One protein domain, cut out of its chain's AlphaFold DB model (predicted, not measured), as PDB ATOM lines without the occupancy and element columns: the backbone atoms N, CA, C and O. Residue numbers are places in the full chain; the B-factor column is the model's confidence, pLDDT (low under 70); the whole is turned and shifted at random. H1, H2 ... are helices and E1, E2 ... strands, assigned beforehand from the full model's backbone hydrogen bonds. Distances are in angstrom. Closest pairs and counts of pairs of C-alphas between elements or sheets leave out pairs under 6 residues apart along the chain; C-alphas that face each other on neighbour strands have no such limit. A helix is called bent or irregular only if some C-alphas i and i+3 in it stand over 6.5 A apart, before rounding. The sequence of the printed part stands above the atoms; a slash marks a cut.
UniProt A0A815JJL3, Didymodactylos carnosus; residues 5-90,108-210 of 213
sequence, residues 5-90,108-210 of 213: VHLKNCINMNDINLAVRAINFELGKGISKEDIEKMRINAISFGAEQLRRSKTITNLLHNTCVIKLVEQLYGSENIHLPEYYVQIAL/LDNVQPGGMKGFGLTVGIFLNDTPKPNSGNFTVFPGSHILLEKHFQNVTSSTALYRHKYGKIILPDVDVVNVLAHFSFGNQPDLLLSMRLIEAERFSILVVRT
ATOM      1  N   VAL A   5      28.271 -40.984  38.585       90.94
ATOM      2  CA  VAL A   5      27.905 -40.636  39.962       90.94
ATOM      3  C   VAL A   5      26.685 -41.461  40.363       90.94
ATOM      4  O   VAL A   5      25.709 -41.529  39.618       90.94
ATOM      5  N   HIS A   6      26.738 -42.088  41.540       91.62
ATOM      6  CA  HIS A   6      25.604 -42.798  42.138       91.62
ATOM      7  C   HIS A   6      25.013 -41.952  43.261       91.62
ATOM      8  O   HIS A   6      25.661 -41.706  44.276       91.62
ATOM      9  N   LEU A   7      23.786 -41.490  43.057       90.19
ATOM     10  CA  LEU A   7      23.038 -40.671  43.996       90.19
ATOM     11  C   LEU A   7      21.984 -41.547  44.676       90.19
ATOM     12  O   LEU A   7      21.157 -42.163  44.005       90.19
ATOM     13  N   LYS A   8      22.021 -41.628  46.005       89.75
ATOM     14  CA  LYS A   8      21.077 -42.427  46.798       89.75
ATOM     15  C   LYS A   8      19.988 -41.537  47.384       89.75
ATOM     16  O   LYS A   8      20.266 -40.405  47.766       89.75
ATOM     17  N   ASN A   9      18.779 -42.082  47.518       86.12
ATOM     18  CA  ASN A   9      17.638 -41.413  48.151       86.12
ATOM     19  C   ASN A   9      17.274 -40.069  47.496       86.12
ATOM     20  O   ASN A   9      16.957 -39.098  48.180       86.12
ATOM     21  N   CYS A  10      17.342 -40.002  46.163       86.19
ATOM     22  CA  CYS A  10      17.124 -38.761  45.409       86.19
ATOM     23  C   CYS A  10      15.762 -38.679  44.717       86.19
ATOM     24  O   CYS A  10      15.486 -37.677  44.061       86.19
ATOM     25  N   ILE A  11      14.924 -39.709  44.855       89.06
ATOM     26  CA  ILE A  11      13.596 -39.774  44.239       89.06
ATOM     27  C   ILE A  11      12.547 -39.995  45.318       89.06
ATOM     28  O   ILE A  11      12.728 -40.808  46.225       89.06
ATOM     29  N   ASN A  12      11.420 -39.298  45.185       90.12
ATOM     30  CA  ASN A  12      10.264 -39.510  46.035       90.12
ATOM     31  C   ASN A  12       9.663 -40.909  45.798       90.12
ATOM     32  O   ASN A  12       9.351 -41.289  44.670       90.12
ATOM     33  N   MET A  13       9.440 -41.658  46.879       90.06
ATOM     34  CA  MET A  13       8.794 -42.975  46.845       90.06
ATOM     35  C   MET A  13       7.443 -42.958  46.111       90.06
ATOM     36  O   MET A  13       7.120 -43.902  45.393       90.06
ATOM     37  N   ASN A  14       6.661 -41.886  46.250       93.38
ATOM     38  CA  ASN A  14       5.379 -41.751  45.564       93.38
ATOM     39  C   ASN A  14       5.552 -41.709  44.042       93.38
ATOM     40  O   ASN A  14       4.786 -42.368  43.341       93.38
ATOM     41  N   ASP A  15       6.572 -41.010  43.536       93.69
ATOM     42  CA  ASP A  15       6.849 -40.950  42.095       93.69
ATOM     43  C   ASP A  15       7.264 -42.331  41.563       93.69
ATOM     44  O   ASP A  15       6.764 -42.769  40.526       93.69
ATOM     45  N   ILE A  16       8.085 -43.075  42.315       93.44
ATOM     46  CA  ILE A  16       8.441 -44.464  41.974       93.44
ATOM     47  C   ILE A  16       7.205 -45.362  41.951       93.44
ATOM     48  O   ILE A  16       7.000 -46.091  40.982       93.44
ATOM     49  N   ASN A  17       6.354 -45.297  42.973       94.88
ATOM     50  CA  ASN A  17       5.154 -46.129  43.051       94.88
ATOM     51  C   ASN A  17       4.174 -45.832  41.909       94.88
ATOM     52  O   ASN A  17       3.599 -46.758  41.330       94.88
ATOM     53  N   LEU A  18       4.001 -44.556  41.553       95.12
ATOM     54  CA  LEU A  18       3.177 -44.147  40.417       95.12
ATOM     55  C   LEU A  18       3.751 -44.663  39.093       95.12
ATOM     56  O   LEU A  18       3.002 -45.217  38.285       95.12
ATOM     57  N   ALA A  19       5.065 -44.544  38.892       94.31
ATOM     58  CA  ALA A  19       5.745 -45.057  37.706       94.31
ATOM     59  C   ALA A  19       5.630 -46.580  37.588       94.31
ATOM     60  O   ALA A  19       5.192 -47.079  36.555       94.31
ATOM     61  N   VAL A  20       5.941 -47.323  38.655       94.50
ATOM     62  CA  VAL A  20       5.839 -48.791  38.690       94.50
ATOM     63  C   VAL A  20       4.407 -49.244  38.415       94.50
ATOM     64  O   VAL A  20       4.195 -50.154  37.614       94.50
ATOM     65  N   ARG A  21       3.404 -48.590  39.017       95.31
ATOM     66  CA  ARG A  21       1.990 -48.898  38.761       95.31
ATOM     67  C   ARG A  21       1.618 -48.677  37.296       95.31
ATOM     68  O   ARG A  21       0.950 -49.533  36.722       95.31
ATOM     69  N   ALA A  22       2.026 -47.555  36.703       94.69
ATOM     70  CA  ALA A  22       1.735 -47.255  35.303       94.69
ATOM     71  C   ALA A  22       2.416 -48.257  34.359       94.69
ATOM     72  O   ALA A  22       1.760 -48.800  33.476       94.69
ATOM     73  N   ILE A  23       3.697 -48.559  34.590       92.44
ATOM     74  CA  ILE A  23       4.452 -49.546  33.808       92.44
ATOM     75  C   ILE A  23       3.776 -50.917  33.890       92.44
ATOM     76  O   ILE A  23       3.483 -51.511  32.858       92.44
ATOM     77  N   ASN A  24       3.454 -51.396  35.094       92.69
ATOM     78  CA  ASN A  24       2.803 -52.696  35.272       92.69
ATOM     79  C   ASN A  24       1.406 -52.749  34.645       92.69
ATOM     80  O   ASN A  24       1.025 -53.784  34.105       92.69
ATOM     81  N   PHE A  25       0.645 -51.651  34.693       93.62
ATOM     82  CA  PHE A  25      -0.653 -51.567  34.025       93.62
ATOM     83  C   PHE A  25      -0.524 -51.735  32.508       93.62
ATOM     84  O   PHE A  25      -1.317 -52.458  31.911       93.62
ATOM     85  N   GLU A  26       0.480 -51.112  31.887       90.69
ATOM     86  CA  GLU A  26       0.722 -51.257  30.448       90.69
ATOM     87  C   GLU A  26       1.248 -52.650  30.090       90.69
ATOM     88  O   GLU A  26       0.711 -53.288  29.189       90.69
ATOM     89  N   LEU A  27       2.201 -53.186  30.858       87.75
ATOM     90  CA  LEU A  27       2.699 -54.553  30.666       87.75
ATOM     91  C   LEU A  27       1.599 -55.610  30.822       87.75
ATOM     92  O   LEU A  27       1.593 -56.606  30.100       87.75
ATOM     93  N   GLY A  28       0.644 -55.385  31.728       89.44
ATOM     94  CA  GLY A  28      -0.495 -56.273  31.959       89.44
ATOM     95  C   GLY A  28      -1.451 -56.396  30.768       89.44
ATOM     96  O   GLY A  28      -2.225 -57.349  30.716       89.44
ATOM     97  N   LYS A  29      -1.384 -55.484  29.789       89.06
ATOM     98  CA  LYS A  29      -2.140 -55.588  28.526       89.06
ATOM     99  C   LYS A  29      -1.526 -56.597  27.549       89.06
ATOM    100  O   LYS A  29      -2.162 -56.942  26.556       89.06
ATOM    101  N   GLY A  30      -0.318 -57.086  27.841       85.50
ATOM    102  CA  GLY A  30       0.460 -57.971  26.983       85.50
ATOM    103  C   GLY A  30       1.415 -57.212  26.061       85.50
ATOM    104  O   GLY A  30       1.238 -56.031  25.776       85.50
ATOM    105  N   ILE A  31       2.450 -57.913  25.591       82.12
ATOM    106  CA  ILE A  31       3.458 -57.388  24.661       82.12
ATOM    107  C   ILE A  31       3.322 -58.148  23.343       82.12
ATOM    108  O   ILE A  31       3.285 -59.382  23.339       82.12
ATOM    109  N   SER A  32       3.237 -57.434  22.219       80.69
ATOM    110  CA  SER A  32       3.143 -58.079  20.909       80.69
ATOM    111  C   SER A  32       4.476 -58.730  20.505       80.69
ATOM    112  O   SER A  32       5.552 -58.321  20.941       80.69
ATOM    113  N   LYS A  33       4.441 -59.746  19.631       79.19
ATOM    114  CA  LYS A  33       5.673 -60.370  19.105       79.19
ATOM    115  C   LYS A  33       6.543 -59.387  18.313       79.19
ATOM    116  O   LYS A  33       7.763 -59.492  18.348       79.19
ATOM    117  N   GLU A  34       5.918 -58.450  17.603       76.62
ATOM    118  CA  GLU A  34       6.620 -57.406  16.850       76.62
ATOM    119  C   GLU A  34       7.383 -56.466  17.790       76.62
ATOM    120  O   GLU A  34       8.542 -56.130  17.541       76.62
ATOM    121  N   ASP A  35       6.749 -56.100  18.902       73.12
ATOM    122  CA  ASP A  35       7.359 -55.297  19.951       73.12
ATOM    123  C   ASP A  35       8.572 -56.026  20.551       73.12
ATOM    124  O   ASP A  35       9.644 -55.432  20.647       73.12
ATOM    125  N   ILE A  36       8.468 -57.331  20.831       73.56
ATOM    126  CA  ILE A  36       9.593 -58.154  21.319       73.56
ATOM    127  C   ILE A  36      10.789 -58.144  20.346       73.56
ATOM    128  O   ILE A  36      11.936 -58.035  20.785       73.56
ATOM    129  N   GLU A  37      10.562 -58.215  19.032       69.50
ATOM    130  CA  GLU A  37      11.666 -58.200  18.061       69.50
ATOM    131  C   GLU A  37      12.331 -56.818  17.962       69.50
ATOM    132  O   GLU A  37      13.560 -56.712  17.983       69.50
ATOM    133  N   LYS A  38      11.542 -55.734  17.955       65.31
ATOM    134  CA  LYS A  38      12.069 -54.354  18.018       65.31
ATOM    135  C   LYS A  38      12.843 -54.092  19.317       65.31
ATOM    136  O   LYS A  38      13.783 -53.293  19.333       65.31
ATOM    137  N   MET A  39      12.493 -54.785  20.401       66.25
ATOM    138  CA  MET A  39      13.187 -54.700  21.689       66.25
ATOM    139  C   MET A  39      14.576 -55.339  21.663       66.25
ATOM    140  O   MET A  39      15.481 -54.813  22.306       66.25
ATOM    141  N   ARG A  40      14.795 -56.413  20.889       59.78
ATOM    142  CA  ARG A  40      16.087 -57.130  20.837       59.78
ATOM    143  C   ARG A  40      17.252 -56.251  20.364       59.78
ATOM    144  O   ARG A  40      18.412 -56.540  20.656       59.78
ATOM    145  N   ILE A  41      16.949 -55.164  19.655       56.75
ATOM    146  CA  ILE A  41      17.926 -54.189  19.157       56.75
ATOM    147  C   ILE A  41      17.957 -52.877  19.963       56.75
ATOM    148  O   ILE A  41      18.610 -51.933  19.529       56.75
ATOM    149  N   ASN A  42      17.316 -52.819  21.142       57.84
ATOM    150  CA  ASN A  42      17.222 -51.638  22.018       57.84
ATOM    151  C   ASN A  42      16.560 -50.402  21.367       57.84
ATOM    152  O   ASN A  42      16.865 -49.273  21.742       57.84
ATOM    153  N   ALA A  43      15.661 -50.584  20.393       54.66
ATOM    154  CA  ALA A  43      15.062 -49.456  19.671       54.66
ATOM    155  C   ALA A  43      13.860 -48.799  20.390       54.66
ATOM    156  O   ALA A  43      13.515 -47.664  20.061       54.66
ATOM    157  N   ILE A  44      13.215 -49.486  21.347       63.22
ATOM    158  CA  ILE A  44      11.959 -49.052  21.998       63.22
ATOM    159  C   ILE A  44      11.891 -49.432  23.491       63.22
ATOM    160  O   ILE A  44      12.687 -50.243  23.970       63.22
ATOM    161  N   SER A  45      10.929 -48.857  24.227       65.81
ATOM    162  CA  SER A  45      10.621 -49.251  25.616       65.81
ATOM    163  C   SER A  45       9.684 -50.463  25.669       65.81
ATOM    164  O   SER A  45       8.732 -50.546  24.897       65.81
ATOM    165  N   PHE A  46       9.910 -51.393  26.604       67.19
ATOM    166  CA  PHE A  46       9.101 -52.614  26.745       67.19
ATOM    167  C   PHE A  46       7.619 -52.320  27.043       67.19
ATOM    168  O   PHE A  46       7.296 -51.903  28.151       67.19
ATOM    169  N   GLY A  47       6.719 -52.552  26.075       62.50
ATOM    170  CA  GLY A  47       5.254 -52.567  26.262       62.50
ATOM    171  C   GLY A  47       4.613 -51.259  26.755       62.50
ATOM    172  O   GLY A  47       3.431 -51.240  27.079       62.50
ATOM    173  N   ALA A  48       5.383 -50.171  26.834       73.31
ATOM    174  CA  ALA A  48       5.008 -48.937  27.521       73.31
ATOM    175  C   ALA A  48       5.517 -47.680  26.790       73.31
ATOM    176  O   ALA A  48       5.861 -46.674  27.409       73.31
ATOM    177  N   GLU A  49       5.591 -47.728  25.460       79.44
ATOM    178  CA  GLU A  49       6.130 -46.655  24.612       79.44
ATOM    179  C   GLU A  49       5.433 -45.299  24.854       79.44
ATOM    180  O   GLU A  49       6.075 -44.261  25.005       79.44
ATOM    181  N   GLN A  50       4.113 -45.323  25.005       84.06
ATOM    182  CA  GLN A  50       3.262 -44.194  25.374       84.06
ATOM    183  C   GLN A  50       3.647 -43.554  26.716       84.06
ATOM    184  O   GLN A  50       3.447 -42.352  26.904       84.06
ATOM    185  N   LEU A  51       4.228 -44.318  27.649       88.69
ATOM    186  CA  LEU A  51       4.627 -43.793  28.952       88.69
ATOM    187  C   LEU A  51       5.910 -42.967  28.891       88.69
ATOM    188  O   LEU A  51       6.110 -42.142  29.782       88.69
ATOM    189  N   ARG A  52       6.741 -43.104  27.848       85.69
ATOM    190  CA  ARG A  52       8.038 -42.405  27.728       85.69
ATOM    191  C   ARG A  52       7.925 -40.882  27.810       85.69
ATOM    192  O   ARG A  52       8.872 -40.220  28.213       85.69
ATOM    193  N   ARG A  53       6.764 -40.339  27.429       85.69
ATOM    194  CA  ARG A  53       6.446 -38.899  27.452       85.69
ATOM    195  C   ARG A  53       5.475 -38.519  28.570       85.69
ATOM    196  O   ARG A  53       5.083 -37.362  28.692       85.69
ATOM    197  N   SER A  54       5.019 -39.495  29.349       90.38
ATOM    198  CA  SER A  54       4.048 -39.249  30.409       90.38
ATOM    199  C   SER A  54       4.708 -38.523  31.576       90.38
ATOM    200  O   SER A  54       5.839 -38.841  31.948       90.38
ATOM    201  N   LYS A  55       3.969 -37.606  32.212       90.81
ATOM    202  CA  LYS A  55       4.422 -36.933  33.440       90.81
ATOM    203  C   LYS A  55       4.800 -37.935  34.526       90.81
ATOM    204  O   LYS A  55       5.759 -37.714  35.243       90.81
ATOM    205  N   THR A  56       4.096 -39.065  34.607       92.44
ATOM    206  CA  THR A  56       4.408 -40.153  35.542       92.44
ATOM    207  C   THR A  56       5.857 -40.631  35.421       92.44
ATOM    208  O   THR A  56       6.489 -40.914  36.431       92.44
ATOM    209  N   ILE A  57       6.394 -40.706  34.200       91.81
ATOM    210  CA  ILE A  57       7.772 -41.136  33.954       91.81
ATOM    211  C   ILE A  57       8.739 -39.955  33.978       91.81
ATOM    212  O   ILE A  57       9.771 -40.033  34.638       91.81
ATOM    213  N   THR A  58       8.431 -38.846  33.302       89.75
ATOM    214  CA  THR A  58       9.369 -37.714  33.217       89.75
ATOM    215  C   THR A  58       9.573 -37.024  34.568       89.75
ATOM    216  O   THR A  58      10.675 -36.554  34.859       89.75
ATOM    217  N   ASN A  59       8.571 -37.039  35.455       90.62
ATOM    218  CA  ASN A  59       8.700 -36.509  36.814       90.62
ATOM    219  C   ASN A  59       9.749 -37.250  37.652       90.62
ATOM    220  O   ASN A  59      10.331 -36.630  38.536       90.62
ATOM    221  N   LEU A  60      10.060 -38.520  37.351       91.25
ATOM    222  CA  LEU A  60      11.150 -39.238  38.026       91.25
ATOM    223  C   LEU A  60      12.499 -38.524  37.868       91.25
ATOM    224  O   LEU A  60      13.358 -38.663  38.732       91.25
ATOM    225  N   LEU A  61      12.686 -37.766  36.782       89.69
ATOM    226  CA  LEU A  61      13.847 -36.904  36.582       89.69
ATOM    227  C   LEU A  61      13.579 -35.487  37.107       89.69
ATOM    228  O   LEU A  61      14.382 -34.959  37.877       89.69
ATOM    229  N   HIS A  62      12.459 -34.874  36.707       89.06
ATOM    230  CA  HIS A  62      12.179 -33.459  36.987       89.06
ATOM    231  C   HIS A  62      11.957 -33.137  38.471       89.06
ATOM    232  O   HIS A  62      12.268 -32.027  38.894       89.06
ATOM    233  N   ASN A  63      11.484 -34.093  39.273       89.88
ATOM    234  CA  ASN A  63      11.256 -33.900  40.709       89.88
ATOM    235  C   ASN A  63      12.513 -34.152  41.562       89.88
ATOM    236  O   ASN A  63      12.423 -34.283  42.782       89.88
ATOM    237  N   THR A  64      13.690 -34.235  40.939       88.12
ATOM    238  CA  THR A  64      14.959 -34.544  41.611       88.12
ATOM    239  C   THR A  64      15.954 -33.397  41.470       88.12
ATOM    240  O   THR A  64      15.804 -32.506  40.634       88.12
ATOM    241  N   CYS A  65      17.030 -33.424  42.259       86.31
ATOM    242  CA  CYS A  65      18.134 -32.473  42.107       86.31
ATOM    243  C   CYS A  65      19.055 -32.781  40.912       86.31
ATOM    244  O   CYS A  65      19.991 -32.020  40.668       86.31
ATOM    245  N   VAL A  66      18.810 -33.862  40.161       88.44
ATOM    246  CA  VAL A  66      19.710 -34.314  39.090       88.44
ATOM    247  C   VAL A  66      19.854 -33.271  38.002       88.44
ATOM    248  O   VAL A  66      20.973 -33.022  37.581       88.44
ATOM    249  N   ILE A  67      18.763 -32.623  37.585       88.00
ATOM    250  CA  ILE A  67      18.830 -31.591  36.542       88.00
ATOM    251  C   ILE A  67      19.787 -30.476  36.965       88.00
ATOM    252  O   ILE A  67      20.678 -30.135  36.201       88.00
ATOM    253  N   LYS A  68      19.703 -30.010  38.216       87.62
ATOM    254  CA  LYS A  68      20.620 -28.993  38.754       87.62
ATOM    255  C   LYS A  68      22.072 -29.466  38.785       87.62
ATOM    256  O   LYS A  68      22.983 -28.686  38.534       87.62
ATOM    257  N   LEU A  69      22.304 -30.741  39.093       87.44
ATOM    258  CA  LEU A  69      23.645 -31.326  39.050       87.44
ATOM    259  C   LEU A  69      24.175 -31.398  37.612       87.44
ATOM    260  O   LEU A  69      25.340 -31.102  37.375       87.44
ATOM    261  N   VAL A  70      23.325 -31.742  36.645       86.38
ATOM    262  CA  VAL A  70      23.684 -31.723  35.224       86.38
ATOM    263  C   VAL A  70      23.960 -30.285  34.767       86.38
ATOM    264  O   VAL A  70      24.981 -30.048  34.132       86.38
ATOM    265  N   GLU A  71      23.144 -29.306  35.166       88.19
ATOM    266  CA  GLU A  71      23.366 -27.865  34.926       88.19
ATOM    267  C   GLU A  71      24.721 -27.389  35.435       88.19
ATOM    268  O   GLU A  71      25.424 -26.679  34.725       88.19
ATOM    269  N   GLN A  72      25.145 -27.839  36.614       87.69
ATOM    270  CA  GLN A  72      26.474 -27.520  37.137       87.69
ATOM    271  C   GLN A  72      27.617 -28.145  36.326       87.69
ATOM    272  O   GLN A  72      28.715 -27.595  36.310       87.69
ATOM    273  N   LEU A  73      27.384 -29.286  35.673       83.25
ATOM    274  CA  LEU A  73      28.400 -29.971  34.871       83.25
ATOM    275  C   LEU A  73      28.548 -29.378  33.465       83.25
ATOM    276  O   LEU A  73      29.644 -29.425  32.912       83.25
ATOM    277  N   TYR A  74      27.469 -28.843  32.894       80.50
ATOM    278  CA  TYR A  74      27.427 -28.416  31.491       80.50
ATOM    279  C   TYR A  74      27.198 -26.925  31.264       80.50
ATOM    280  O   TYR A  74      27.458 -26.444  30.164       80.50
ATOM    281  N   GLY A  75      26.687 -26.200  32.255       85.69
ATOM    282  CA  GLY A  75      26.026 -24.919  32.027       85.69
ATOM    283  C   GLY A  75      24.576 -25.127  31.586       85.69
ATOM    284  O   GLY A  75      24.263 -26.002  30.775       85.69
ATOM    285  N   SER A  76      23.673 -24.326  32.146       84.62
ATOM    286  CA  SER A  76      22.225 -24.413  31.908       84.62
ATOM    287  C   SER A  76      21.829 -24.257  30.438       84.62
ATOM    288  O   SER A  76      20.855 -24.848  29.985       84.62
ATOM    289  N   GLU A  77      22.599 -23.484  29.682       85.00
ATOM    290  CA  GLU A  77      22.387 -23.177  28.271       85.00
ATOM    291  C   GLU A  77      22.829 -24.300  27.323       85.00
ATOM    292  O   GLU A  77      22.445 -24.297  26.156       85.00
ATOM    293  N   ASN A  78      23.600 -25.274  27.819       81.31
ATOM    294  CA  ASN A  78      24.153 -26.367  27.014       81.31
ATOM    295  C   ASN A  78      23.413 -27.696  27.224       81.31
ATOM    296  O   ASN A  78      23.848 -28.739  26.726       81.31
ATOM    297  N   ILE A  79      22.301 -27.682  27.963       82.44
ATOM    298  CA  ILE A  79      21.534 -28.886  28.281       82.44
ATOM    299  C   ILE A  79      20.281 -28.954  27.431       82.44
ATOM    300  O   ILE A  79      19.404 -28.097  27.487       82.44
ATOM    301  N   HIS A  80      20.158 -30.069  26.725       81.88
ATOM    302  CA  HIS A  80      18.926 -30.473  26.072       81.88
ATOM    303  C   HIS A  80      18.346 -31.651  26.850       81.88
ATOM    304  O   HIS A  80      18.872 -32.765  26.798       81.88
ATOM    305  N   LEU A  81      17.286 -31.397  27.620       77.69
ATOM    306  CA  LEU A  81      16.606 -32.451  28.368       77.69
ATOM    307  C   LEU A  81      15.907 -33.426  27.404       77.69
ATOM    308  O   LEU A  81      15.436 -33.023  26.338       77.69
ATOM    309  N   PRO A  82      15.819 -34.719  27.757       69.12
ATOM    310  CA  PRO A  82      15.209 -35.709  26.883       69.12
ATOM    311  C   PRO A  82      13.687 -35.511  26.813       69.12
ATOM    312  O   PRO A  82      12.958 -35.963  27.689       69.12
ATOM    313  N   GLU A  83      13.190 -34.899  25.735       62.16
ATOM    314  CA  GLU A  83      11.741 -34.788  25.482       62.16
ATOM    315  C   GLU A  83      11.116 -36.114  25.002       62.16
ATOM    316  O   GLU A  83       9.944 -36.394  25.256       62.16
ATOM    317  N   TYR A  84      11.900 -36.956  24.317       61.94
ATOM    318  CA  TYR A  84      11.398 -38.153  23.622       61.94
ATOM    319  C   TYR A  84      12.185 -39.437  23.905       61.94
ATOM    320  O   TYR A  84      11.810 -40.508  23.429       61.94
ATOM    321  N   TYR A  85      13.274 -39.347  24.669       66.19
ATOM    322  CA  TYR A  85      14.300 -40.392  24.720       66.19
ATOM    323  C   TYR A  85      14.316 -41.212  26.010       66.19
ATOM    324  O   TYR A  85      15.213 -42.028  26.187       66.19
ATOM    325  N   VAL A  86      13.320 -41.075  26.890       82.56
ATOM    326  CA  VAL A  86      13.267 -41.909  28.101       82.56
ATOM    327  C   VAL A  86      13.062 -43.365  27.709       82.56
ATOM    328  O   VAL A  86      12.105 -43.667  27.007       82.56
ATOM    329  N   GLN A  87      13.938 -44.265  28.144       84.25
ATOM    330  CA  GLN A  87      13.779 -45.698  27.927       84.25
ATOM    331  C   GLN A  87      13.321 -46.376  29.219       84.25
ATOM    332  O   GLN A  87      13.935 -46.200  30.269       84.25
ATOM    333  N   ILE A  88      12.272 -47.195  29.135       86.88
ATOM    334  CA  ILE A  88      11.899 -48.124  30.205       86.88
ATOM    335  C   ILE A  88      12.650 -49.431  29.947       86.88
ATOM    336  O   ILE A  88      12.255 -50.242  29.104       86.88
ATOM    337  N   ALA A  89      13.770 -49.598  30.647       82.38
ATOM    338  CA  ALA A  89      14.602 -50.790  30.579       82.38
ATOM    339  C   ALA A  89      14.067 -51.855  31.546       82.38
ATOM    340  O   ALA A  89      14.096 -51.669  32.763       82.38
ATOM    341  N   LEU A  90      13.571 -52.970  31.006       81.06
ATOM    342  CA  LEU A  90      13.099 -54.108  31.790       81.06
ATOM    343  C   LEU A  90      14.047 -55.291  31.638       81.06
ATOM    344  O   LEU A  90      14.589 -55.539  30.562       81.06
ATOM    345  N   LEU A 108      29.414 -48.363  24.349       74.62
ATOM    346  CA  LEU A 108      29.394 -46.927  24.548       74.62
ATOM    347  C   LEU A 108      28.079 -46.394  23.994       74.62
ATOM    348  O   LEU A 108      27.678 -46.728  22.877       74.62
ATOM    349  N   ASP A 109      27.413 -45.584  24.800       76.31
ATOM    350  CA  ASP A 109      26.249 -44.815  24.380       76.31
ATOM    351  C   ASP A 109      26.673 -43.666  23.449       76.31
ATOM    352  O   ASP A 109      27.849 -43.316  23.360       76.31
ATOM    353  N   ASN A 110      25.712 -43.075  22.732       71.38
ATOM    354  CA  ASN A 110      25.921 -41.938  21.816       71.38
ATOM    355  C   ASN A 110      26.927 -42.163  20.671       71.38
ATOM    356  O   ASN A 110      27.349 -41.222  19.989       71.38
ATOM    357  N   VAL A 111      27.230 -43.426  20.386       69.44
ATOM    358  CA  VAL A 111      27.914 -43.845  19.168       69.44
ATOM    359  C   VAL A 111      26.926 -43.870  18.002       69.44
ATOM    360  O   VAL A 111      25.899 -44.545  18.058       69.44
ATOM    361  N   GLN A 112      27.262 -43.190  16.908       62.09
ATOM    362  CA  GLN A 112      26.506 -43.215  15.655       62.09
ATOM    363  C   GLN A 112      27.411 -43.629  14.486       62.09
ATOM    364  O   GLN A 112      28.640 -43.587  14.602       62.09
ATOM    365  N   PRO A 113      26.838 -44.000  13.324       55.97
ATOM    366  CA  PRO A 113      27.616 -44.078  12.097       55.97
ATOM    367  C   PRO A 113      28.354 -42.758  11.854       55.97
ATOM    368  O   PRO A 113      27.744 -41.691  11.876       55.97
ATOM    369  N   GLY A 114      29.672 -42.830  11.670       56.75
ATOM    370  CA  GLY A 114      30.530 -41.648  11.553       56.75
ATOM    371  C   GLY A 114      31.203 -41.191  12.854       56.75
ATOM    372  O   GLY A 114      32.090 -40.348  12.776       56.75
ATOM    373  N   GLY A 115      30.896 -41.792  14.010       60.38
ATOM    374  CA  GLY A 115      31.627 -41.598  15.272       60.38
ATOM    375  C   GLY A 115      30.725 -41.169  16.423       60.38
ATOM    376  O   GLY A 115      29.510 -41.363  16.387       60.38
ATOM    377  N   MET A 116      31.311 -40.587  17.467       64.94
ATOM    378  CA  MET A 116      30.534 -40.016  18.570       64.94
ATOM    379  C   MET A 116      30.099 -38.592  18.269       64.94
ATOM    380  O   MET A 116      30.897 -37.760  17.845       64.94
ATOM    381  N   LYS A 117      28.826 -38.303  18.542       60.06
ATOM    382  CA  LYS A 117      28.300 -36.938  18.503       60.06
ATOM    383  C   LYS A 117      28.377 -36.322  19.895       60.06
ATOM    384  O   LYS A 117      27.426 -36.402  20.662       60.06
ATOM    385  N   GLY A 118      29.512 -35.693  20.186       64.88
ATOM    386  CA  GLY A 118      29.691 -34.826  21.350       64.88
ATOM    387  C   GLY A 118      29.558 -35.512  22.713       64.88
ATOM    388  O   GLY A 118      29.615 -36.735  22.848       64.88
ATOM    389  N   PHE A 119      29.416 -34.683  23.744       70.06
ATOM    390  CA  PHE A 119      29.339 -35.108  25.135       70.06
ATOM    391  C   PHE A 119      27.877 -35.369  25.533       70.06
ATOM    392  O   PHE A 119      27.041 -34.467  25.478       70.06
ATOM    393  N   GLY A 120      27.581 -36.576  26.022       78.06
ATOM    394  CA  GLY A 120      26.279 -36.935  26.590       78.06
ATOM    395  C   GLY A 120      26.364 -37.438  28.034       78.06
ATOM    396  O   GLY A 120      27.425 -37.872  28.497       78.06
ATOM    397  N   LEU A 121      25.223 -37.406  28.726       84.88
ATOM    398  CA  LEU A 121      24.991 -38.135  29.972       84.88
ATOM    399  C   LEU A 121      23.770 -39.040  29.807       84.88
ATOM    400  O   LEU A 121      22.742 -38.620  29.276       84.88
ATOM    401  N   THR A 122      23.867 -40.250  30.346       87.19
ATOM    402  CA  THR A 122      22.723 -41.135  30.570       87.19
ATOM    403  C   THR A 122      22.352 -41.079  32.049       87.19
ATOM    404  O   THR A 122      23.214 -41.213  32.917       87.19
ATOM    405  N   VAL A 123      21.063 -40.894  32.346       89.25
ATOM    406  CA  VAL A 123      20.528 -40.942  33.713       89.25
ATOM    407  C   VAL A 123      19.702 -42.215  33.873       89.25
ATOM    408  O   VAL A 123      18.597 -42.321  33.345       89.25
ATOM    409  N   GLY A 124      20.249 -43.187  34.596       90.81
ATOM    410  CA  GLY A 124      19.562 -44.407  34.999       90.81
ATOM    411  C   GLY A 124      18.824 -44.206  36.319       90.81
ATOM    412  O   GLY A 124      19.420 -43.790  37.310       90.81
ATOM    413  N   ILE A 125      17.531 -44.521  36.340       91.44
ATOM    414  CA  ILE A 125      16.678 -44.426  37.529       91.44
ATOM    415  C   ILE A 125      16.235 -45.831  37.930       91.44
ATOM    416  O   ILE A 125      15.581 -46.525  37.151       91.44
ATOM    417  N   PHE A 126      16.572 -46.250  39.150       91.56
ATOM    418  CA  PHE A 126      16.223 -47.580  39.637       91.56
ATOM    419  C   PHE A 126      14.816 -47.597  40.238       91.56
ATOM    420  O   PHE A 126      14.546 -46.978  41.268       91.56
ATOM    421  N   LEU A 127      13.918 -48.346  39.589       92.19
ATOM    422  CA  LEU A 127      12.542 -48.575  40.053       92.19
ATOM    423  C   LEU A 127      12.388 -49.850  40.893       92.19
ATOM    424  O   LEU A 127      11.378 -50.026  41.572       92.19
ATOM    425  N   ASN A 128      13.390 -50.734  40.860       89.12
ATOM    426  CA  ASN A 128      13.476 -51.947  41.670       89.12
ATOM    427  C   ASN A 128      14.882 -52.083  42.269       89.12
ATOM    428  O   ASN A 128      15.850 -51.590  41.690       89.12
ATOM    429  N   ASP A 129      14.979 -52.764  43.411       89.44
ATOM    430  CA  ASP A 129      16.261 -53.053  44.050       89.44
ATOM    431  C   ASP A 129      17.026 -54.084  43.220       89.44
ATOM    432  O   ASP A 129      16.440 -55.022  42.676       89.44
ATOM    433  N   THR A 130      18.346 -53.945  43.181       86.69
ATOM    434  CA  THR A 130      19.270 -54.894  42.551       86.69
ATOM    435  C   THR A 130      20.316 -55.351  43.581       86.69
ATOM    436  O   THR A 130      21.498 -55.026  43.472       86.69
ATOM    437  N   PRO A 131      19.893 -56.088  44.628       80.88
ATOM    438  CA  PRO A 131      20.680 -56.283  45.851       80.88
ATOM    439  C   PRO A 131      21.809 -57.310  45.723       80.88
ATOM    440  O   PRO A 131      22.589 -57.485  46.651       80.88
ATOM    441  N   LYS A 132      21.855 -58.064  44.621       79.06
ATOM    442  CA  LYS A 132      22.846 -59.117  44.384       79.06
ATOM    443  C   LYS A 132      23.356 -59.028  42.953       79.06
ATOM    444  O   LYS A 132      22.575 -58.627  42.088       79.06
ATOM    445  N   PRO A 133      24.593 -59.473  42.674       79.19
ATOM    446  CA  PRO A 133      25.081 -59.638  41.310       79.19
ATOM    447  C   PRO A 133      24.078 -60.391  40.432       79.19
ATOM    448  O   PRO A 133      23.371 -61.278  40.907       79.19
ATOM    449  N   ASN A 134      24.023 -60.033  39.149       73.31
ATOM    450  CA  ASN A 134      23.092 -60.606  38.174       73.31
ATOM    451  C   ASN A 134      21.608 -60.413  38.531       73.31
ATOM    452  O   ASN A 134      20.771 -61.184  38.077       73.31
ATOM    453  N   SER A 135      21.241 -59.352  39.261       76.75
ATOM    454  CA  SER A 135      19.830 -58.977  39.493       76.75
ATOM    455  C   SER A 135      19.326 -57.915  38.505       76.75
ATOM    456  O   SER A 135      18.317 -57.264  38.747       76.75
ATOM    457  N   GLY A 136      20.027 -57.716  37.381       76.25
ATOM    458  CA  GLY A 136      19.794 -56.587  36.469       76.25
ATOM    459  C   GLY A 136      20.543 -55.320  36.889       76.25
ATOM    460  O   GLY A 136      20.112 -54.216  36.573       76.25
ATOM    461  N   ASN A 137      21.647 -55.480  37.622       82.56
ATOM    462  CA  ASN A 137      22.524 -54.389  38.023       82.56
ATOM    463  C   ASN A 137      23.027 -53.614  36.807       82.56
ATOM    464  O   ASN A 137      23.389 -54.197  35.784       82.56
ATOM    465  N   PHE A 138      23.116 -52.297  36.960       84.31
ATOM    466  CA  PHE A 138      23.857 -51.489  36.008       84.31
ATOM    467  C   PHE A 138      25.355 -51.687  36.258       84.31
ATOM    468  O   PHE A 138      25.810 -51.672  37.404       84.31
ATOM    469  N   THR A 139      26.122 -51.857  35.186       82.75
ATOM    470  CA  THR A 139      27.564 -52.099  35.260       82.75
ATOM    471  C   THR A 139      28.305 -50.965  34.578       82.75
ATOM    472  O   THR A 139      27.989 -50.596  33.449       82.75
ATOM    473  N   VAL A 140      29.311 -50.425  35.259       84.75
ATOM    474  CA  VAL A 140      30.184 -49.368  34.736       84.75
ATOM    475  C   VAL A 140      31.646 -49.777  34.853       84.75
ATOM    476  O   VAL A 140      32.012 -50.650  35.641       84.75
ATOM    477  N   PHE A 141      32.499 -49.099  34.090       83.31
ATOM    478  CA  PHE A 141      33.951 -49.248  34.141       83.31
ATOM    479  C   PHE A 141      34.548 -47.910  34.593       83.31
ATOM    480  O   PHE A 141      34.748 -47.021  33.762       83.31
ATOM    481  N   PRO A 142      34.765 -47.704  35.906       83.00
ATOM    482  CA  PRO A 142      35.232 -46.428  36.432       83.00
ATOM    483  C   PRO A 142      36.520 -45.969  35.741       83.00
ATOM    484  O   PRO A 142      37.494 -46.706  35.726       83.00
ATOM    485  N   GLY A 143      36.535 -44.762  35.173       81.88
ATOM    486  CA  GLY A 143      37.705 -44.214  34.468       81.88
ATOM    487  C   GLY A 143      37.809 -44.573  32.979       81.88
ATOM    488  O   GLY A 143      38.619 -43.967  32.275       81.88
ATOM    489  N   SER A 144      36.953 -45.459  32.453       81.19
ATOM    490  CA  SER A 144      36.953 -45.826  31.025       81.19
ATOM    491  C   SER A 144      36.781 -44.614  30.106       81.19
ATOM    492  O   SER A 144      37.455 -44.511  29.088       81.19
ATOM    493  N   HIS A 145      35.954 -43.648  30.509       80.31
ATOM    494  CA  HIS A 145      35.738 -42.389  29.794       80.31
ATOM    495  C   HIS A 145      36.986 -41.484  29.664       80.31
ATOM    496  O   HIS A 145      36.950 -40.538  28.895       80.31
ATOM    497  N   ILE A 146      38.072 -41.705  30.409       80.69
ATOM    498  CA  ILE A 146      39.339 -40.967  30.210       80.69
ATOM    499  C   ILE A 146      40.245 -41.760  29.270       80.69
ATOM    500  O   ILE A 146      40.888 -41.204  28.384       80.69
ATOM    501  N   LEU A 147      40.295 -43.081  29.459       77.50
ATOM    502  CA  LEU A 147      41.087 -43.973  28.613       77.50
ATOM    503  C   LEU A 147      40.620 -43.906  27.157       77.50
ATOM    504  O   LEU A 147      41.427 -43.764  26.241       77.50
ATOM    505  N   LEU A 148      39.308 -43.960  26.959       76.19
ATOM    506  CA  LEU A 148      38.702 -43.905  25.641       76.19
ATOM    507  C   LEU A 148      38.822 -42.507  25.010       76.19
ATOM    508  O   LEU A 148      39.040 -42.429  23.810       76.19
ATOM    509  N   GLU A 149      38.794 -41.421  25.794       76.75
ATOM    510  CA  GLU A 149      39.060 -40.051  25.308       76.75
ATOM    511  C   GLU A 149      40.414 -39.984  24.604       76.75
ATOM    512  O   GLU A 149      40.508 -39.631  23.431       76.75
ATOM    513  N   LYS A 150      41.461 -40.430  25.309       74.81
ATOM    514  CA  LYS A 150      42.832 -40.480  24.790       74.81
ATOM    515  C   LYS A 150      42.942 -41.370  23.560       74.81
ATOM    516  O   LYS A 150      43.703 -41.064  22.647       74.81
ATOM    517  N   HIS A 151      42.207 -42.479  23.529       72.25
ATOM    518  CA  HIS A 151      42.184 -43.354  22.363       72.25
ATOM    519  C   HIS A 151      41.577 -42.639  21.147       72.25
ATOM    520  O   HIS A 151      42.204 -42.595  20.091       72.25
ATOM    521  N   PHE A 152      40.407 -42.013  21.302       71.69
ATOM    522  CA  PHE A 152      39.711 -41.342  20.200       71.69
ATOM    523  C   PHE A 152      40.385 -40.053  19.729       71.69
ATOM    524  O   PHE A 152      40.270 -39.720  18.555       71.69
ATOM    525  N   GLN A 153      41.167 -39.378  20.575       69.81
ATOM    526  CA  GLN A 153      42.035 -38.273  20.139       69.81
ATOM    527  C   GLN A 153      43.088 -38.712  19.108       69.81
ATOM    528  O   GLN A 153      43.505 -37.914  18.274       69.81
ATOM    529  N   ASN A 154      43.510 -39.979  19.156       64.56
ATOM    530  CA  ASN A 154      44.572 -40.521  18.307       64.56
ATOM    531  C   ASN A 154      44.049 -41.387  17.148       64.56
ATOM    532  O   ASN A 154      44.821 -41.756  16.264       64.56
ATOM    533  N   VAL A 155      42.753 -41.711  17.131       60.28
ATOM    534  CA  VAL A 155      42.121 -42.545  16.102       60.28
ATOM    535  C   VAL A 155      41.054 -41.728  15.380       60.28
ATOM    536  O   VAL A 155      39.965 -41.498  15.892       60.28
ATOM    537  N   THR A 156      41.352 -41.322  14.145       51.56
ATOM    538  CA  THR A 156      40.462 -40.502  13.303       51.56
ATOM    539  C   THR A 156      39.298 -41.279  12.679       51.56
ATOM    540  O   THR A 156      38.409 -40.670  12.085       51.56
ATOM    541  N   SER A 157      39.265 -42.615  12.797       52.62
ATOM    542  CA  SER A 157      38.210 -43.439  12.194       52.62
ATOM    543  C   SER A 157      37.148 -43.872  13.208       52.62
ATOM    544  O   SER A 157      37.421 -44.553  14.195       52.62
ATOM    545  N   SER A 158      35.897 -43.544  12.902       47.81
ATOM    546  CA  SER A 158      34.698 -43.992  13.618       47.81
ATOM    547  C   SER A 158      34.417 -45.496  13.524       47.81
ATOM    548  O   SER A 158      33.516 -45.995  14.197       47.81
ATOM    549  N   THR A 159      35.205 -46.225  12.724       45.69
ATOM    550  CA  THR A 159      35.210 -47.692  12.546       45.69
ATOM    551  C   THR A 159      35.364 -48.462  13.855       45.69
ATOM    552  O   THR A 159      34.890 -49.585  13.986       45.69
ATOM    553  N   ALA A 160      35.944 -47.802  14.849       44.78
ATOM    554  CA  ALA A 160      36.200 -48.274  16.193       44.78
ATOM    555  C   ALA A 160      34.977 -48.667  17.046       44.78
ATOM    556  O   ALA A 160      35.121 -49.291  18.095       44.78
ATOM    557  N   LEU A 161      33.776 -48.245  16.660       49.28
ATOM    558  CA  LEU A 161      32.646 -48.185  17.585       49.28
ATOM    559  C   LEU A 161      31.413 -48.972  17.115       49.28
ATOM    560  O   LEU A 161      30.356 -48.921  17.744       49.28
ATOM    561  N   TYR A 162      31.506 -49.708  16.006       45.06
ATOM    562  CA  TYR A 162      30.320 -50.288  15.382       45.06
ATOM    563  C   TYR A 162      29.810 -51.548  16.090       45.06
ATOM    564  O   TYR A 162      30.517 -52.535  16.290       45.06
ATOM    565  N   ARG A 163      28.501 -51.558  16.349       41.78
ATOM    566  CA  ARG A 163      27.720 -52.778  16.566       41.78
ATOM    567  C   ARG A 163      27.489 -53.441  15.200       41.78
ATOM    568  O   ARG A 163      26.811 -52.881  14.344       41.78
ATOM    569  N   HIS A 164      28.028 -54.637  14.983       40.50
ATOM    570  CA  HIS A 164      27.660 -55.515  13.870       40.50
ATOM    571  C   HIS A 164      26.138 -55.731  13.870       40.50
ATOM    572  O   HIS A 164      25.523 -55.794  14.936       40.50
ATOM    573  N   LYS A 165      25.534 -55.960  12.697       37.25
ATOM    574  CA  LYS A 165      24.083 -56.201  12.496       37.25
ATOM    575  C   LYS A 165      23.455 -57.341  13.324       37.25
ATOM    576  O   LYS A 165      22.247 -57.531  13.291       37.25
ATOM    577  N   TYR A 166      24.268 -58.097  14.062       39.62
ATOM    578  CA  TYR A 166      23.846 -59.171  14.969       39.62
ATOM    579  C   TYR A 166      24.200 -58.894  16.443       39.62
ATOM    580  O   TYR A 166      24.190 -59.811  17.253       39.62
ATOM    581  N   GLY A 167      24.548 -57.652  16.799       37.31
ATOM    582  CA  GLY A 167      24.859 -57.246  18.175       37.31
ATOM    583  C   GLY A 167      26.313 -57.450  18.618       37.31
ATOM    584  O   GLY A 167      26.642 -57.113  19.751       37.31
ATOM    585  N   LYS A 168      27.201 -57.958  17.751       36.81
ATOM    586  CA  LYS A 168      28.632 -58.131  18.058       36.81
ATOM    587  C   LYS A 168      29.370 -56.805  17.876       36.81
ATOM    588  O   LYS A 168      29.264 -56.213  16.813       36.81
ATOM    589  N   ILE A 169      30.108 -56.327  18.868       42.31
ATOM    590  CA  ILE A 169      30.940 -55.130  18.686       42.31
ATOM    591  C   ILE A 169      32.112 -55.498  17.788       42.31
ATOM    592  O   ILE A 169      32.821 -56.470  18.053       42.31
ATOM    593  N   ILE A 170      32.274 -54.752  16.700       40.69
ATOM    594  CA  ILE A 170      33.502 -54.755  15.920       40.69
ATOM    595  C   ILE A 170      34.418 -53.821  16.688       40.69
ATOM    596  O   ILE A 170      34.256 -52.602  16.645       40.69
ATOM    597  N   LEU A 171      35.299 -54.417  17.487       41.50
ATOM    598  CA  LEU A 171      36.359 -53.655  18.115       41.50
ATOM    599  C   LEU A 171      37.186 -53.013  16.990       41.50
ATOM    600  O   LEU A 171      37.328 -53.625  15.927       41.50
ATOM    601  N   PRO A 172      37.714 -51.800  17.197       38.81
ATOM    602  CA  PRO A 172      38.717 -51.264  16.285       38.81
ATOM    603  C   PRO A 172      39.856 -52.291  16.169       38.81
ATOM    604  O   PRO A 172      40.026 -53.103  17.084       38.81
ATOM    605  N   ASP A 173      40.706 -52.192  15.145       39.81
ATOM    606  CA  ASP A 173      42.079 -52.732  15.206       39.81
ATOM    607  C   ASP A 173      42.898 -51.962  16.272       39.81
ATOM    608  O   ASP A 173      43.989 -51.452  16.041       39.81
ATOM    609  N   VAL A 174      42.345 -51.808  17.475       38.78
ATOM    610  CA  VAL A 174      43.143 -51.757  18.684       38.78
ATOM    611  C   VAL A 174      43.678 -53.155  18.823       38.78
ATOM    612  O   VAL A 174      42.959 -54.121  18.589       38.78
ATOM    613  N   ASP A 175      44.921 -53.271  19.240       39.16
ATOM    614  CA  ASP A 175      45.447 -54.520  19.741       39.16
ATOM    615  C   ASP A 175      44.571 -54.969  20.930       39.16
ATOM    616  O   ASP A 175      44.748 -54.556  22.078       39.16
ATOM    617  N   VAL A 176      43.511 -55.718  20.616       38.66
ATOM    618  CA  VAL A 176      42.429 -56.104  21.526       38.66
ATOM    619  C   VAL A 176      42.996 -56.942  22.663       38.66
ATOM    620  O   VAL A 176      42.459 -56.920  23.765       38.66
ATOM    621  N   VAL A 177      44.125 -57.612  22.424       37.38
ATOM    622  CA  VAL A 177      44.895 -58.313  23.447       37.38
ATOM    623  C   VAL A 177      45.360 -57.335  24.520       37.38
ATOM    624  O   VAL A 177      45.205 -57.640  25.693       37.38
ATOM    625  N   ASN A 178      45.816 -56.134  24.166       35.94
ATOM    626  CA  ASN A 178      46.243 -55.130  25.137       35.94
ATOM    627  C   ASN A 178      45.059 -54.460  25.848       35.94
ATOM    628  O   ASN A 178      45.073 -54.379  27.071       35.94
ATOM    629  N   VAL A 179      43.991 -54.057  25.151       38.88
ATOM    630  CA  VAL A 179      42.822 -53.442  25.818       38.88
ATOM    631  C   VAL A 179      42.081 -54.455  26.693       38.88
ATOM    632  O   VAL A 179      41.801 -54.162  27.849       38.88
ATOM    633  N   LEU A 180      41.813 -55.671  26.207       38.38
ATOM    634  CA  LEU A 180      41.191 -56.708  27.035       38.38
ATOM    635  C   LEU A 180      42.135 -57.227  28.123       38.38
ATOM    636  O   LEU A 180      41.630 -57.550  29.193       38.38
ATOM    637  N   ALA A 181      43.463 -57.239  27.943       36.75
ATOM    638  CA  ALA A 181      44.397 -57.501  29.048       36.75
ATOM    639  C   ALA A 181      44.327 -56.418  30.138       36.75
ATOM    640  O   ALA A 181      44.524 -56.728  31.307       36.75
ATOM    641  N   HIS A 182      43.961 -55.178  29.792       38.78
ATOM    642  CA  HIS A 182      43.691 -54.105  30.759       38.78
ATOM    643  C   HIS A 182      42.302 -54.209  31.426       38.78
ATOM    644  O   HIS A 182      42.052 -53.566  32.446       38.78
ATOM    645  N   PHE A 183      41.398 -55.031  30.884       39.28
ATOM    646  CA  PHE A 183      40.078 -55.334  31.457       39.28
ATOM    647  C   PHE A 183      39.982 -56.753  32.061       39.28
ATOM    648  O   PHE A 183      38.936 -57.108  32.604       39.28
ATOM    649  N   SER A 184      41.052 -57.557  31.995       30.58
ATOM    650  CA  SER A 184      41.087 -58.950  32.465       30.58
ATOM    651  C   SER A 184      41.930 -59.106  33.727       30.58
ATOM    652  O   SER A 184      42.982 -58.500  33.889       30.58
ATOM    653  N   PHE A 185      41.455 -59.969  34.618       41.81
ATOM    654  CA  PHE A 185      42.068 -60.339  35.887       41.81
ATOM    655  C   PHE A 185      43.486 -60.922  35.703       41.81
ATOM    656  O   PHE A 185      43.633 -62.113  35.449       41.81
ATOM    657  N   GLY A 186      44.529 -60.103  35.879       36.03
ATOM    658  CA  GLY A 186      45.896 -60.571  36.151       36.03
ATOM    659  C   GLY A 186      47.007 -60.080  35.208       36.03
ATOM    660  O   GLY A 186      46.947 -60.254  33.996       36.03
ATOM    661  N   ASN A 187      48.081 -59.590  35.848       33.78
ATOM    662  CA  ASN A 187      49.489 -59.503  35.415       33.78
ATOM    663  C   ASN A 187      50.017 -58.316  34.576       33.78
ATOM    664  O   ASN A 187      51.137 -58.400  34.074       33.78
ATOM    665  N   GLN A 188      49.339 -57.164  34.537       35.88
ATOM    666  CA  GLN A 188      49.983 -55.866  34.241       35.88
ATOM    667  C   GLN A 188      49.550 -54.841  35.315       35.88
ATOM    668  O   GLN A 188      48.345 -54.648  35.473       35.88
ATOM    669  N   PRO A 189      50.459 -54.217  36.098       35.22
ATOM    670  CA  PRO A 189      50.061 -53.493  37.313       35.22
ATOM    671  C   PRO A 189      49.449 -52.103  37.083       35.22
ATOM    672  O   PRO A 189      48.795 -51.590  37.989       35.22
ATOM    673  N   ASP A 190      49.621 -51.488  35.908       35.28
ATOM    674  CA  ASP A 190      49.556 -50.020  35.847       35.28
ATOM    675  C   ASP A 190      48.280 -49.407  35.238       35.28
ATOM    676  O   ASP A 190      48.068 -48.211  35.415       35.28
ATOM    677  N   LEU A 191      47.379 -50.171  34.597       41.09
ATOM    678  CA  LEU A 191      46.097 -49.647  34.067       41.09
ATOM    679  C   LEU A 191      44.968 -50.709  34.021       41.09
ATOM    680  O   LEU A 191      44.310 -50.905  32.999       41.09
ATOM    681  N   LEU A 192      44.699 -51.395  35.134       47.09
ATOM    682  CA  LEU A 192      43.531 -52.283  35.244       47.09
ATOM    683  C   LEU A 192      42.240 -51.477  35.464       47.09
ATOM    684  O   LEU A 192      42.024 -50.905  36.535       47.09
ATOM    685  N   LEU A 193      41.346 -51.459  34.472       52.91
ATOM    686  CA  LEU A 193      39.980 -50.962  34.651       52.91
ATOM    687  C   LEU A 193      39.121 -52.085  35.238       52.91
ATOM    688  O   LEU A 193      38.613 -52.950  34.527       52.91
ATOM    689  N   SER A 194      38.941 -52.075  36.559       61.09
ATOM    690  CA  SER A 194      38.063 -53.034  37.230       61.09
ATOM    691  C   SER A 194      36.597 -52.733  36.921       61.09
ATOM    692  O   SER A 194      36.112 -51.634  37.210       61.09
ATOM    693  N   MET A 195      35.872 -53.720  36.396       64.81
ATOM    694  CA  MET A 195      34.415 -53.665  36.282       64.81
ATOM    695  C   MET A 195      33.785 -53.394  37.654       64.81
ATOM    696  O   MET A 195      34.161 -54.016  38.648       64.81
ATOM    697  N   ARG A 196      32.801 -52.492  37.709       70.31
ATOM    698  CA  ARG A 196      32.027 -52.234  38.922       70.31
ATOM    699  C   ARG A 196      30.544 -52.472  38.675       70.31
ATOM    700  O   ARG A 196      29.909 -51.772  37.886       70.31
ATOM    701  N   LEU A 197      30.010 -53.444  39.408       70.50
ATOM    702  CA  LEU A 197      28.576 -53.650  39.563       70.50
ATOM    703  C   LEU A 197      28.023 -52.581  40.504       70.50
ATOM    704  O   LEU A 197      28.579 -52.347  41.579       70.50
ATOM    705  N   ILE A 198      26.936 -51.935  40.096       76.88
ATOM    706  CA  ILE A 198      26.200 -51.020  40.958       76.88
ATOM    707  C   ILE A 198      25.085 -51.815  41.631       76.88
ATOM    708  O   ILE A 198      24.096 -52.200  41.004       76.88
ATOM    709  N   GLU A 199      25.269 -52.078  42.920       76.19
ATOM    710  CA  GLU A 199      24.182 -52.471  43.810       76.19
ATOM    711  C   GLU A 199      23.345 -51.225  44.086       76.19
ATOM    712  O   GLU A 199      23.824 -50.227  44.639       76.19
ATOM    713  N   ALA A 200      22.105 -51.259  43.620       70.00
ATOM    714  CA  ALA A 200      21.206 -50.126  43.687       70.00
ATOM    715  C   ALA A 200      19.952 -50.501  44.461       70.00
ATOM    716  O   ALA A 200      19.331 -51.532  44.210       70.00
ATOM    717  N   GLU A 201      19.564 -49.617  45.365       69.56
ATOM    718  CA  GLU A 201      18.239 -49.624  45.964       69.56
ATOM    719  C   GLU A 201      17.283 -48.875  45.023       69.56
ATOM    720  O   GLU A 201      17.699 -47.979  44.262       69.56
ATOM    721  N   ARG A 202      15.985 -49.185  45.116       65.31
ATOM    722  CA  ARG A 202      14.914 -48.252  44.734       65.31
ATOM    723  C   ARG A 202      15.267 -46.897  45.369       65.31
ATOM    724  O   ARG A 202      15.930 -46.869  46.395       65.31
ATOM    725  N   PHE A 203      14.926 -45.767  44.752       69.38
ATOM    726  CA  PHE A 203      15.345 -44.401  45.173       69.38
ATOM    727  C   PHE A 203      16.741 -43.951  44.737       69.38
ATOM    728  O   PHE A 203      17.114 -42.809  45.028       69.38
ATOM    729  N   SER A 204      17.508 -44.785  44.032       69.88
ATOM    730  CA  SER A 204      18.820 -44.374  43.536       69.88
ATOM    731  C   SER A 204      18.828 -43.984  42.058       69.88
ATOM    732  O   SER A 204      18.040 -44.467  41.240       69.88
ATOM    733  N   ILE A 205      19.739 -43.069  41.735       80.00
ATOM    734  CA  ILE A 205      19.988 -42.555  40.394       80.00
ATOM    735  C   ILE A 205      21.453 -42.777  40.066       80.00
ATOM    736  O   ILE A 205      22.337 -42.458  40.861       80.00
ATOM    737  N   LEU A 206      21.712 -43.289  38.874       77.56
ATOM    738  CA  LEU A 206      23.042 -43.390  38.313       77.56
ATOM    739  C   LEU A 206      23.159 -42.425  37.140       77.56
ATOM    740  O   LEU A 206      22.456 -42.556  36.145       77.56
ATOM    741  N   VAL A 207      24.063 -41.463  37.250       76.25
ATOM    742  CA  VAL A 207      24.403 -40.552  36.158       76.25
ATOM    743  C   VAL A 207      25.699 -41.049  35.538       76.25
ATOM    744  O   VAL A 207      26.695 -41.154  36.247       76.25
ATOM    745  N   VAL A 208      25.704 -41.370  34.247       73.69
ATOM    746  CA  VAL A 208      26.852 -41.952  33.533       73.69
ATOM    747  C   VAL A 208      27.259 -41.046  32.382       73.69
ATOM    748  O   VAL A 208      26.411 -40.589  31.620       73.69
ATOM    749  N   ARG A 209      28.563 -40.802  32.239       72.44
ATOM    750  CA  ARG A 209      29.140 -40.067  31.111       72.44
ATOM    751  C   ARG A 209      29.222 -40.957  29.883       72.44
ATOM    752  O   ARG A 209      29.780 -42.048  29.944       72.44
ATOM    753  N   THR A 210      28.701 -40.455  28.767       59.28
ATOM    754  CA  THR A 210      28.538 -41.218  27.525       59.28
ATOM    755  C   THR A 210      29.202 -40.573  26.310       59.28
ATOM    756  O   THR A 210      28.997 -41.028  25.194       59.28
TER     757      THR A 210
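AT A GLANCE: This is residues 5 to 90 and 108 to 210 of the 213 residues of a protein of Didymodactylos carnosus (UniProt A0A815JJL3). Look first for a small three-strand sheet, E1 E5 E2, with helix H5 over one face and the short two-strand ribbon E3 E4 beyond its other face. Helices stand off toward two opposite ends: at one end H1, H3 and H4 form a cluster with H2 set off from it, and at the other H6, H7 and H8 are scattered, none of them touching another helix, among long loops. The printed part has 189 residues, with eight named helices and five named strands in the order E1 H1 H2 H3 H4 H5 E2 E3 H6 H7 H8 E4 E5; both sheets, E1 - E5 - E2 and E3 - E4, are antiparallel. The class is mixed, helices and strands, though under half of the residues are in named elements. The whole is compact, with a radius of gyration of the C-alphas of 18.4 A and spans of 48 by 40 by 38 A.

IN THESE COORDINATES: Find C-alpha 5 at (27.905, -40.636, 39.962), where E1 begins; it covers residues 5 to 7. H1, residues 13 to 27, starts at C-alpha 13 at (8.794, -42.975, 46.845) and runs 20.8 A. Next come H2, residues 33 to 40, 11.0 A long, H3, residues 49 to 53, and H4, residues 55 to 62. H3 is irregular, only just: its C-alphas 50 and 53 are 6.52 A apart. H5, residues 66 to 74, is 12.3 A long. Past the cut, read E2 at residues 121 to 125, 12.9 A, and E3 at residues 138 to 140. H6, residues 144 to 154, is 15.7 A long; H7 has residues 158 to 161 and H8 residues 176 to 183. E4 is residues 196 to 198, and E5, residues 205 to 209, runs 13.3 A to C-alpha 209 at (29.140, -40.067, 31.111).

HOW THE PARTS SIT: Begin at E1, an edge strand antiparallel to the inner strand E5, where N 5 and O 207 are within hydrogen-bond range at 2.8 A. E5 is antiparallel to E2, the other edge strand, with N 124 and O 206 at 2.8 A. H5 is on this sheet at a height over the sheet of 8.7 A. E3 and E4 are antiparallel neighbours, with N 196 and O 140 at 2.9 A; E3 is apart from E5, only just, the closest C-alphas being 8.2 A apart. H4 only grazes the sheet E1 E5 E2 with its residues 60 to 61. H1 and H4 touch, the closest C-alphas being those of Ala 19 and Thr 56, 5.5 A, at a steep tilt of 41 degrees, opposite ways. H3 is close to H1 but not clearly touching, the C-alphas of Ile 23 and Leu 51 being the closest at 7.5 A. H2 is apart from H1 and from H3. Toward the other end, the closest C-alphas of H6 and E5 are those of His 145 and Arg 209, 7.1 A; H6, H7 and H8 are apart from one another. In H1, H2, H5 and H8 every O i to N i+4 pair is within hydrogen-bond range, against 2 of 4 in H4, 5 of 7 in H6 and 0 of 1 in H3, which has 1 of 2 O i to N i+3 pairs within range; H7 is too short for an O i to N i+4 pair.

THE WHOLE: The two C-alphas farthest apart, those of Lys 29 and Pro 189, are 53.0 A apart. Residues 91 to 107 are not printed, and C-alphas 90 and 108 are 19.2 A apart across the cut. The links E2 to E3, H7 to H8 and H8 to E4 are long. Read the B-factor column for confidence: the mean pLDDT of the printed part is 71.8, and 71 residues are under 70, among them residues 37 to 47 and residues 153 to 195.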